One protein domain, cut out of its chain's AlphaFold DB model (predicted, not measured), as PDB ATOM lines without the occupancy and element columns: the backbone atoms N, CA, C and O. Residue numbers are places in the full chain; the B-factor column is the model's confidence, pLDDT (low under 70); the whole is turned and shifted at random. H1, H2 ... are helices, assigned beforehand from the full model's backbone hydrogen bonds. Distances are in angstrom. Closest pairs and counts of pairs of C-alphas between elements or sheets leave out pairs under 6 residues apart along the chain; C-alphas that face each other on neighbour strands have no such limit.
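What this domain is: This is residues 2 to 74 of the 74 residues of the protein "Addiction module protein" of Blastocatellia bacterium (UniProt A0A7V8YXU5). The model is a wide, open U of four helices, with H3 as its base, H1 and H2 folded back on each other as a narrow V on one side, and H4 on the other side with the C-terminal tail, residues 69 to 74, sticking out beyond it. The space between the two sides is empty, and H3 and H4 are tied to the rest through their links alone. The printed part has 73 residues with four named helices, in the order H1, H2, H3, H4 along the chain, and no named strand; the class is all helix. The whole is extended, with a radius of gyration of the C-alphas of 19.8 A, and its outline is flat, spanning 47 by 38 by 21 A.

How they stand to each other: H3, residues 37 to 52, is the longest helix and touches no helix. H2, residues 16 to 28, is apart from H3, and a short link of 8 residues joins them. H1, residues 3 to 13, and H2 form a helical hairpin across a tight link of 2 residues. They only just touch, with 3 pairs of C-alphas within 8 A, and H2 does so with residues 19 to 22 alone. Their closest C-alphas are those of Ala 11 and Arg 19, 6.1 A apart. They run opposite ways at a steep tilt of 37 degrees, only just more than shallow, and their centres are 13.1 A apart. H4, residues 60 to 68, is apart from H1, H2 and H3, and a short link of 7 residues joins it to H3. In H1, H2, H3 and H4, every pair of backbone O of residue i and N of residue i+4 is within hydrogen-bond range.

Where its parts are: H3 runs from Glu 37, with its C-alpha at (15.785, -35.643, 30.256), to Glu 52, with its C-alpha at (4.719, -37.651, 50.031), and measures 22.7 A from first to last C-alpha. H2 measures 18.5 A from Glu 16 to Glu 28. H1 measures 15.8 A and begins at Val 3, with its C-alpha at (14.537, -30.648, 9.143). H4 measures 12.2 A and ends at Ala 68, with its C-alpha at (-0.437, -63.991, 40.311).

The domain as a whole: The two C-alphas farthest apart are those of Ser 2 and Asn 69, at 49.5 A. The C-alphas of Ser 2 and Lys 74, the first and last printed residues, are 47.3 A apart. The printed part has no cut and no long link. Residues 2 to 9, 24 to 48, 51 to 56 and 59 to 74 stand free. The mean pLDDT of the printed part is 92.8, and residue 74, the chain's last, is the one printed residue under 70.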
ATOM      1  N   SER A   2      11.678 -26.773   9.968       90.75
ATOM      2  CA  SER A   2      12.728 -27.581  10.596       90.75
ATOM      3  C   SER A   2      12.961 -28.843   9.764       90.75
ATOM      4  O   SER A   2      12.027 -29.348   9.144       90.75
ATOM      5  N   VAL A   3      14.190 -29.364   9.781       92.50
ATOM      6  CA  VAL A   3      14.537 -30.648   9.143       92.50
ATOM      7  C   VAL A   3      13.614 -31.768   9.643       92.50
ATOM      8  O   VAL A   3      13.179 -32.609   8.866       92.50
ATOM      9  N   ILE A   4      13.239 -31.727  10.926       93.38
ATOM     10  CA  ILE A   4      12.308 -32.683  11.540       93.38
ATOM     11  C   ILE A   4      10.939 -32.645  10.849       93.38
ATOM     12  O   ILE A   4      10.449 -33.689  10.437       93.38
ATOM     13  N   ALA A   5      10.358 -31.461  10.630       93.88
ATOM     14  CA  ALA A   5       9.047 -31.340   9.985       93.88
ATOM     15  C   ALA A   5       9.049 -31.855   8.530       93.88
ATOM     16  O   ALA A   5       8.043 -32.368   8.035       93.88
ATOM     17  N   GLU A   6      10.177 -31.730   7.827       95.06
ATOM     18  CA  GLU A   6      10.341 -32.280   6.477       95.06
ATOM     19  C   GLU A   6      10.442 -33.812   6.499       95.06
ATOM     20  O   GLU A   6       9.799 -34.481   5.686       95.06
ATOM     21  N   VAL A   7      11.179 -34.374   7.463       94.56
ATOM     22  CA  VAL A   7      11.286 -35.826   7.677       94.56
ATOM     23  C   VAL A   7       9.940 -36.430   8.084       94.56
ATOM     24  O   VAL A   7       9.545 -37.447   7.520       94.56
ATOM     25  N   GLU A   8       9.193 -35.796   8.989       95.81
ATOM     26  CA  GLU A   8       7.852 -36.241   9.396       95.81
ATOM     27  C   GLU A   8       6.895 -36.299   8.208       95.81
ATOM     28  O   GLU A   8       6.185 -37.287   8.011       95.81
ATOM     29  N   LYS A   9       6.907 -35.265   7.360       96.81
ATOM     30  CA  LYS A   9       6.076 -35.229   6.155       96.81
ATOM     31  C   LYS A   9       6.391 -36.388   5.205       96.81
ATOM     32  O   LYS A   9       5.471 -36.945   4.606       96.81
ATOM     33  N   LEU A  10       7.667 -36.750   5.060       96.75
ATOM     34  CA  LEU A  10       8.088 -37.905   4.264       96.75
ATOM     35  C   LEU A  10       7.714 -39.229   4.938       96.75
ATOM     36  O   LEU A  10       7.247 -40.142   4.269       96.75
ATOM     37  N   ALA A  11       7.851 -39.338   6.258       97.06
ATOM     38  CA  ALA A  11       7.457 -40.535   6.994       97.06
ATOM     39  C   ALA A  11       5.940 -40.784   6.911       97.06
ATOM     40  O   ALA A  11       5.498 -41.926   6.780       97.06
ATOM     41  N   PHE A  12       5.127 -39.723   6.942       97.25
ATOM     42  CA  PHE A  12       3.671 -39.821   6.825       97.25
ATOM     43  C   PHE A  12       3.168 -40.081   5.403       97.25
ATOM     44  O   PHE A  12       2.021 -40.501   5.256       97.25
ATOM     45  N   SER A  13       3.991 -39.889   4.367       97.62
ATOM     46  CA  SER A  13       3.626 -40.307   3.007       97.62
ATOM     47  C   SER A  13       3.813 -41.811   2.773       97.62
ATOM     48  O   SER A  13       3.286 -42.340   1.793       97.62
ATOM     49  N   LEU A  14       4.515 -42.512   3.673       97.94
ATOM     50  CA  LEU A  14       4.706 -43.958   3.602       97.94
ATOM     51  C   LEU A  14       3.428 -44.728   3.988       97.94
ATOM     52  O   LEU A  14       2.689 -44.307   4.889       97.94
ATOM     53  N   PRO A  15       3.202 -45.914   3.394       98.38
ATOM     54  CA  PRO A  15       2.255 -46.898   3.908       98.38
ATOM     55  C   PRO A  15       2.509 -47.231   5.386       98.38
ATOM     56  O   PRO A  15       3.640 -47.185   5.867       98.38
ATOM     57  N   GLU A  16       1.459 -47.603   6.121       97.81
ATOM     58  CA  GLU A  16       1.537 -47.842   7.571       97.81
ATOM     59  C   GLU A  16       2.602 -48.872   7.969       97.81
ATOM     60  O   GLU A  16       3.373 -48.640   8.898       97.81
ATOM     61  N   ASN A  17       2.697 -49.975   7.226       97.69
ATOM     62  CA  ASN A  17       3.689 -51.021   7.465       97.69
ATOM     63  C   ASN A  17       5.133 -50.532   7.252       97.69
ATOM     64  O   ASN A  17       6.039 -50.966   7.958       97.69
ATOM     65  N   GLU A  18       5.367 -49.654   6.279       98.00
ATOM     66  CA  GLU A  18       6.690 -49.080   6.021       98.00
ATOM     67  C   GLU A  18       7.044 -48.015   7.053       98.00
ATOM     68  O   GLU A  18       8.181 -47.971   7.521       98.00
ATOM     69  N   ARG A  19       6.060 -47.220   7.479       97.81
ATOM     70  CA  ARG A  19       6.218 -46.264   8.575       97.81
ATOM     71  C   ARG A  19       6.567 -46.965   9.891       97.81
ATOM     72  O   ARG A  19       7.451 -46.492  10.594       97.81
ATOM     73  N   ALA A  20       5.946 -48.108  10.193       97.56
ATOM     74  CA  ALA A  20       6.291 -48.916  11.364       97.56
ATOM     75  C   ALA A  20       7.746 -49.423  11.313       97.56
ATOM     76  O   ALA A  20       8.485 -49.266  12.279       97.56
ATOM     77  N   LYS A  21       8.190 -49.946  10.160       98.06
ATOM     78  CA  LYS A  21       9.589 -50.373   9.958       98.06
ATOM     79  C   LYS A  21      10.583 -49.216  10.064       98.06
ATOM     80  O   LYS A  21      11.696 -49.398  10.541       98.06
ATOM     81  N   LEU A  22      10.213 -48.034   9.570       97.56
ATOM     82  CA  LEU A  22      11.037 -46.837   9.706       97.56
ATOM     83  C   LEU A  22      11.152 -46.422  11.177       97.56
ATOM     84  O   LEU A  22      12.254 -46.124  11.621       97.56
ATOM     85  N   ALA A  23      10.049 -46.444  11.928       96.94
ATOM     86  CA  ALA A  23      10.053 -46.130  13.354       96.94
ATOM     87  C   ALA A  23      10.958 -47.083  14.153       96.94
ATOM     88  O   ALA A  23      11.776 -46.614  14.935       96.94
ATOM     89  N   GLU A  24      10.873 -48.393  13.898       97.12
ATOM     90  CA  GLU A  24      11.751 -49.401  14.510       97.12
ATOM     91  C   GLU A  24      13.232 -49.111  14.225       97.12
ATOM     92  O   GLU A  24      14.029 -49.010  15.150       97.12
ATOM     93  N   ARG A  25      13.597 -48.856  12.964       97.12
ATOM     94  CA  ARG A  25      14.988 -48.535  12.591       97.12
ATOM     95  C   ARG A  25      15.506 -47.248  13.220       97.12
ATOM     96  O   ARG A  25      16.683 -47.164  13.551       97.12
ATOM     97  N   LEU A  26      14.658 -46.224  13.323       94.81
ATOM     98  CA  LEU A  26      15.027 -44.972  13.982       94.81
ATOM     99  C   LEU A  26      15.256 -45.208  15.475       94.81
ATOM    100  O   LEU A  26      16.241 -44.711  16.011       94.81
ATOM    101  N   TRP A  27      14.404 -46.008  16.116       91.75
ATOM    102  CA  TRP A  27      14.570 -46.402  17.511       91.75
ATOM    103  C   TRP A  27      15.867 -47.188  17.738       91.75
ATOM    104  O   TRP A  27      16.662 -46.820  18.594       91.75
ATOM    105  N   GLU A  28      16.137 -48.205  16.916       93.81
ATOM    106  CA  GLU A  28      17.374 -49.001  16.970       93.81
ATOM    107  C   GLU A  28      18.647 -48.190  16.674       93.81
ATOM    108  O   GLU A  28      19.747 -48.628  17.000       93.81
ATOM    109  N   SER A  29      18.522 -47.026  16.030       94.44
ATOM    110  CA  SER A  29      19.662 -46.147  15.746       94.44
ATOM    111  C   SER A  29      20.084 -45.279  16.933       94.44
ATOM    112  O   SER A  29      21.145 -44.651  16.878       94.44
ATOM    113  N   LEU A  30      19.261 -45.213  17.983       92.44
ATOM    114  CA  LEU A  30      19.589 -44.480  19.197       92.44
ATOM    115  C   LEU A  30      20.648 -45.246  20.014       92.44
ATOM    116  O   LEU A  30      20.693 -46.476  19.962       92.44
ATOM    117  N   PRO A  31      21.508 -44.544  20.773       92.12
ATOM    118  CA  PRO A  31      22.399 -45.185  21.737       92.12
ATOM    119  C   PRO A  31      21.625 -46.048  22.746       92.12
ATOM    120  O   PRO A  31      20.521 -45.683  23.149       92.12
ATOM    121  N   GLU A  32      22.212 -47.161  23.195       82.31
ATOM    122  CA  GLU A  32      21.607 -48.022  24.232       82.31
ATOM    123  C   GLU A  32      21.372 -47.274  25.556       82.31
ATOM    124  O   GLU A  32      20.489 -47.635  26.329       82.31
ATOM    125  N   ASP A  33      22.153 -46.223  25.803       82.69
ATOM    126  CA  ASP A  33      22.072 -45.317  26.944       82.69
ATOM    127  C   ASP A  33      21.366 -43.993  26.606       82.69
ATOM    128  O   ASP A  33      21.552 -42.998  27.307       82.69
ATOM    129  N   PHE A  34      20.558 -43.954  25.541       82.81
ATOM    130  CA  PHE A  34      19.698 -42.804  25.281       82.81
ATOM    131  C   PHE A  34      18.741 -42.614  26.459       82.81
ATOM    132  O   PHE A  34      17.878 -43.453  26.718       82.81
ATOM    133  N   ILE A  35      18.899 -41.495  27.160       78.62
ATOM    134  CA  ILE A  35      18.019 -41.095  28.249       78.62
ATOM    135  C   ILE A  35      17.372 -39.771  27.865       78.62
ATOM    136  O   ILE A  35      18.060 -38.792  27.570       78.62
ATOM    137  N   ASP A  36      16.043 -39.749  27.885       82.88
ATOM    138  CA  ASP A  36      15.274 -38.520  27.746       82.88
ATOM    139  C   ASP A  36      15.304 -37.758  29.081       82.88
ATOM    140  O   ASP A  36      14.910 -38.283  30.127       82.88
ATOM    141  N   GLU A  37      15.775 -36.508  29.068       86.25
ATOM    142  CA  GLU A  37      15.785 -35.643  30.256       86.25
ATOM    143  C   GLU A  37      14.381 -35.516  30.863       86.25
ATOM    144  O   GLU A  37      14.234 -35.542  32.086       86.25
ATOM    145  N   ALA A  38      13.337 -35.484  30.027       88.50
ATOM    146  CA  ALA A  38      11.954 -35.434  30.490       88.50
ATOM    147  C   ALA A  38      11.527 -36.729  31.207       88.50
ATOM    148  O   ALA A  38      10.715 -36.684  32.136       88.50
ATOM    149  N   GLU A  39      12.078 -37.883  30.820       87.50
ATOM    150  CA  GLU A  39      11.825 -39.156  31.502       87.50
ATOM    151  C   GLU A  39      12.477 -39.176  32.889       87.50
ATOM    152  O   GLU A  39      11.837 -39.597  33.856       87.50
ATOM    153  N   ILE A  40      13.702 -38.650  33.022       90.56
ATOM    154  CA  ILE A  40      14.351 -38.482  34.334       90.56
ATOM    155  C   ILE A  40      13.519 -37.551  35.219       90.56
ATOM    156  O   ILE A  40      13.274 -37.861  36.387       90.56
ATOM    157  N   GLU A  41      13.087 -36.408  34.686       93.94
ATOM    158  CA  GLU A  41      12.283 -35.443  35.436       93.94
ATOM    159  C   GLU A  41      10.978 -36.066  35.946       93.94
ATOM    160  O   GLU A  41      10.628 -35.887  37.118       93.94
ATOM    161  N   GLU A  42      10.287 -36.843  35.108       93.38
ATOM    162  CA  GLU A  42       9.080 -37.568  35.505       93.38
ATOM    163  C   GLU A  42       9.378 -38.653  36.547       93.38
ATOM    164  O   GLU A  42       8.634 -38.778  37.524       93.38
ATOM    165  N   ALA A  43      10.470 -39.407  36.396       92.94
ATOM    166  CA  ALA A  43      10.875 -40.420  37.367       92.94
ATOM    167  C   ALA A  43      11.146 -39.798  38.748       92.94
ATOM    168  O   ALA A  43      10.617 -40.272  39.753       92.94
ATOM    169  N   LEU A  44      11.879 -38.682  38.799       95.50
ATOM    170  CA  LEU A  44      12.137 -37.936  40.035       95.50
ATOM    171  C   LEU A  44      10.864 -37.322  40.625       95.50
ATOM    172  O   LEU A  44      10.733 -37.200  41.842       95.50
ATOM    173  N   ARG A  45       9.928 -36.884  39.777       95.44
ATOM    174  CA  ARG A  45       8.624 -36.385  40.227       95.44
ATOM    175  C   ARG A  45       7.826 -37.499  40.894       95.44
ATOM    176  O   ARG A  45       7.300 -37.273  41.979       95.44
ATOM    177  N   ARG A  46       7.774 -38.685  40.280       93.12
ATOM    178  CA  ARG A  46       7.108 -39.861  40.851       93.12
ATOM    179  C   ARG A  46       7.747 -40.308  42.154       93.12
ATOM    180  O   ARG A  46       7.011 -40.562  43.091       93.12
ATOM    181  N   ASP A  47       9.071 -40.328  42.235       93.75
ATOM    182  CA  ASP A  47       9.796 -40.667  43.465       93.75
ATOM    183  C   ASP A  47       9.361 -39.776  44.642       93.75
ATOM    184  O   ASP A  47       8.932 -40.268  45.684       93.75
ATOM    185  N   ARG A  48       9.291 -38.454  44.426       95.88
ATOM    186  CA  ARG A  48       8.760 -37.524  45.438       95.88
ATOM    187  C   ARG A  48       7.293 -37.780  45.781       95.88
ATOM    188  O   ARG A  48       6.930 -37.725  46.950       95.88
ATOM    189  N   GLU A  49       6.442 -38.062  44.792       94.62
ATOM    190  CA  GLU A  49       5.030 -38.391  45.053       94.62
ATOM    191  C   GLU A  49       4.875 -39.650  45.920       94.62
ATOM    192  O   GLU A  49       3.927 -39.736  46.702       94.62
ATOM    193  N   MET A  50       5.787 -40.618  45.779       92.62
ATOM    194  CA  MET A  50       5.808 -41.845  46.577       92.62
ATOM    195  C   MET A  50       6.190 -41.566  48.036       92.62
ATOM    196  O   MET A  50       5.571 -42.130  48.938       92.62
ATOM    197  N   ASP A  51       7.159 -40.676  48.260       93.75
ATOM    198  CA  ASP A  51       7.553 -40.227  49.601       93.75
ATOM    199  C   ASP A  51       6.453 -39.396  50.281       93.75
ATOM    200  O   ASP A  51       6.200 -39.546  51.479       93.75
ATOM    201  N   GLU A  52       5.785 -38.520  49.525       96.81
ATOM    202  CA  GLU A  52       4.719 -37.651  50.031       96.81
ATOM    203  C   GLU A  52       3.452 -38.427  50.414       96.81
ATOM    204  O   GLU A  52       2.791 -38.087  51.400       96.81
ATOM    205  N   ASP A  53       3.094 -39.460  49.646       95.06
ATOM    206  CA  ASP A  53       1.910 -40.279  49.903       95.06
ATOM    207  C   ASP A  53       2.183 -41.776  49.681       95.06
ATOM    208  O   ASP A  53       1.842 -42.339  48.631       95.06
ATOM    209  N   PRO A  54       2.703 -42.469  50.714       91.12
ATOM    210  CA  PRO A  54       2.963 -43.904  50.657       91.12
ATOM    211  C   PRO A  54       1.715 -44.768  50.414       91.12
ATOM    212  O   PRO A  54       1.840 -45.962  50.154       91.12
ATOM    213  N   SER A  55       0.498 -44.215  50.493       92.25
ATOM    214  CA  SER A  55      -0.724 -44.964  50.170       92.25
ATOM    215  C   SER A  55      -0.961 -45.118  48.662       92.25
ATOM    216  O   SER A  55      -1.733 -45.983  48.246       92.25
ATOM    217  N   LYS A  56      -0.280 -44.311  47.836       87.75
ATOM    218  CA  LYS A  56      -0.329 -44.391  46.367       87.75
ATOM    219  C   LYS A  56       0.606 -45.442  45.783       87.75
ATOM    220  O   LYS A  56       0.559 -45.687  44.576       87.75
ATOM    221  N   VAL A  57       1.445 -46.057  46.611       92.88
ATOM    222  CA  VAL A  57       2.370 -47.107  46.189       92.88
ATOM    223  C   VAL A  57       1.909 -48.463  46.675       92.88
ATOM    224  O   VAL A  57       1.172 -48.593  47.650       92.88
ATOM    225  N   ILE A  58       2.369 -49.493  45.977       94.38
ATOM    226  CA  ILE A  58       2.239 -50.872  46.418       94.38
ATOM    227  C   ILE A  58       3.631 -51.447  46.641       94.38
ATOM    228  O   ILE A  58       4.585 -51.087  45.949       94.38
ATOM    229  N   THR A  59       3.751 -52.351  47.605       92.06
ATOM    230  CA  THR A  59       4.984 -53.114  47.793       92.06
ATOM    231  C   THR A  59       5.184 -54.088  46.631       92.06
ATOM    232  O   THR A  59       4.238 -54.453  45.927       92.06
ATOM    233  N   LEU A  60       6.417 -54.569  46.455       94.25
ATOM    234  CA  LEU A  60       6.703 -55.621  45.476       94.25
ATOM    235  C   LEU A  60       5.878 -56.892  45.741       94.25
ATOM    236  O   LEU A  60       5.347 -57.476  44.807       94.25
ATOM    237  N   GLU A  61       5.658 -57.258  47.005       96.56
ATOM    238  CA  GLU A  61       4.811 -58.402  47.376       96.56
ATOM    239  C   GLU A  61       3.340 -58.209  46.960       96.56
ATOM    240  O   GLU A  61       2.679 -59.135  46.473       96.56
ATOM    241  N   GLN A  62       2.809 -56.993  47.121       95.62
ATOM    242  CA  GLN A  62       1.463 -56.656  46.657       95.62
ATOM    243  C   GLN A  62       1.379 -56.712  45.128       95.62
ATOM    244  O   GLN A  62       0.406 -57.248  44.592       95.62
ATOM    245  N   LEU A  63       2.401 -56.216  44.423       96.19
ATOM    246  CA  LEU A  63       2.496 -56.324  42.968       96.19
ATOM    247  C   LEU A  63       2.519 -57.792  42.517       96.19
ATOM    248  O   LEU A  63       1.732 -58.170  41.648       96.19
ATOM    249  N   ASP A  64       3.344 -58.629  43.143       97.19
ATOM    250  CA  ASP A  64       3.434 -60.062  42.847       97.19
ATOM    251  C   ASP A  64       2.087 -60.760  43.049       97.19
ATOM    252  O   ASP A  64       1.638 -61.540  42.204       97.19
ATOM    253  N   THR A  65       1.385 -60.416  44.130       96.44
ATOM    254  CA  THR A  65       0.040 -60.927  44.412       96.44
ATOM    255  C   THR A  65      -0.957 -60.526  43.320       96.44
ATOM    256  O   THR A  65      -1.759 -61.351  42.875       96.44
ATOM    257  N   LEU A  66      -0.920 -59.276  42.849       95.81
ATOM    258  CA  LEU A  66      -1.786 -58.807  41.762       95.81
ATOM    259  C   LEU A  66      -1.469 -59.510  40.436       95.81
ATOM    260  O   LEU A  66      -2.389 -59.876  39.701       95.81
ATOM    261  N   ILE A  67      -0.187 -59.739  40.139       95.50
ATOM    262  CA  ILE A  67       0.253 -60.460  38.939       95.50
ATOM    263  C   ILE A  67      -0.204 -61.920  38.992       95.50
ATOM    264  O   ILE A  67      -0.764 -62.413  38.010       95.50
ATOM    265  N   ALA A  68      -0.024 -62.600  40.128       94.69
ATOM    266  CA  ALA A  68      -0.437 -63.991  40.311       94.69
ATOM    267  C   ALA A  68      -1.952 -64.178  40.136       94.69
ATOM    268  O   ALA A  68      -2.400 -65.174  39.564       94.69
ATOM    269  N   ASN A  69      -2.738 -63.192  40.576       93.75
ATOM    270  CA  ASN A  69      -4.195 -63.193  40.467       93.75
ATOM    271  C   ASN A  69      -4.719 -62.601  39.150       93.75
ATOM    272  O   ASN A  69      -5.936 -62.540  38.944       93.75
ATOM    273  N   ARG A  70      -3.839 -62.162  38.239       93.12
ATOM    274  CA  ARG A  70      -4.247 -61.578  36.961       93.12
ATOM    275  C   ARG A  70      -4.985 -62.638  36.130       93.12
ATOM    276  O   ARG A  70      -4.390 -63.661  35.783       93.12
ATOM    277  N   PRO A  71      -6.258 -62.413  35.751       88.19
ATOM    278  CA  PRO A  71      -6.980 -63.376  34.939       88.19
ATOM    279  C   PRO A  71      -6.267 -63.544  33.599       88.19
ATOM    280  O   PRO A  71      -5.968 -62.563  32.910       88.19
ATOM    281  N   ARG A  72      -5.999 -64.794  33.212       82.50
ATOM    282  CA  ARG A  72      -5.495 -65.080  31.868       82.50
ATOM    283  C   ARG A  72      -6.576 -64.676  30.870       82.50
ATOM    284  O   ARG A  72      -7.701 -65.173  30.951       82.50
ATOM    285  N   ARG A  73      -6.252 -63.753  29.958       77.31
ATOM    286  CA  ARG A  73      -7.117 -63.469  28.806       77.31
ATOM    287  C   ARG A  73      -7.312 -64.789  28.051       77.31
ATOM    288  O   ARG A  73      -6.321 -65.448  27.743       77.31
ATOM    289  N   LYS A  74      -8.574 -65.188  27.876       62.09
ATOM    290  CA  LYS A  74      -8.961 -66.304  27.006       62.09
ATOM    291  C   LYS A  74      -8.748 -65.924  25.549       62.09
ATOM    292  O   LYS A  74      -8.949 -64.726  25.244       62.09
TER     293      LYS A  74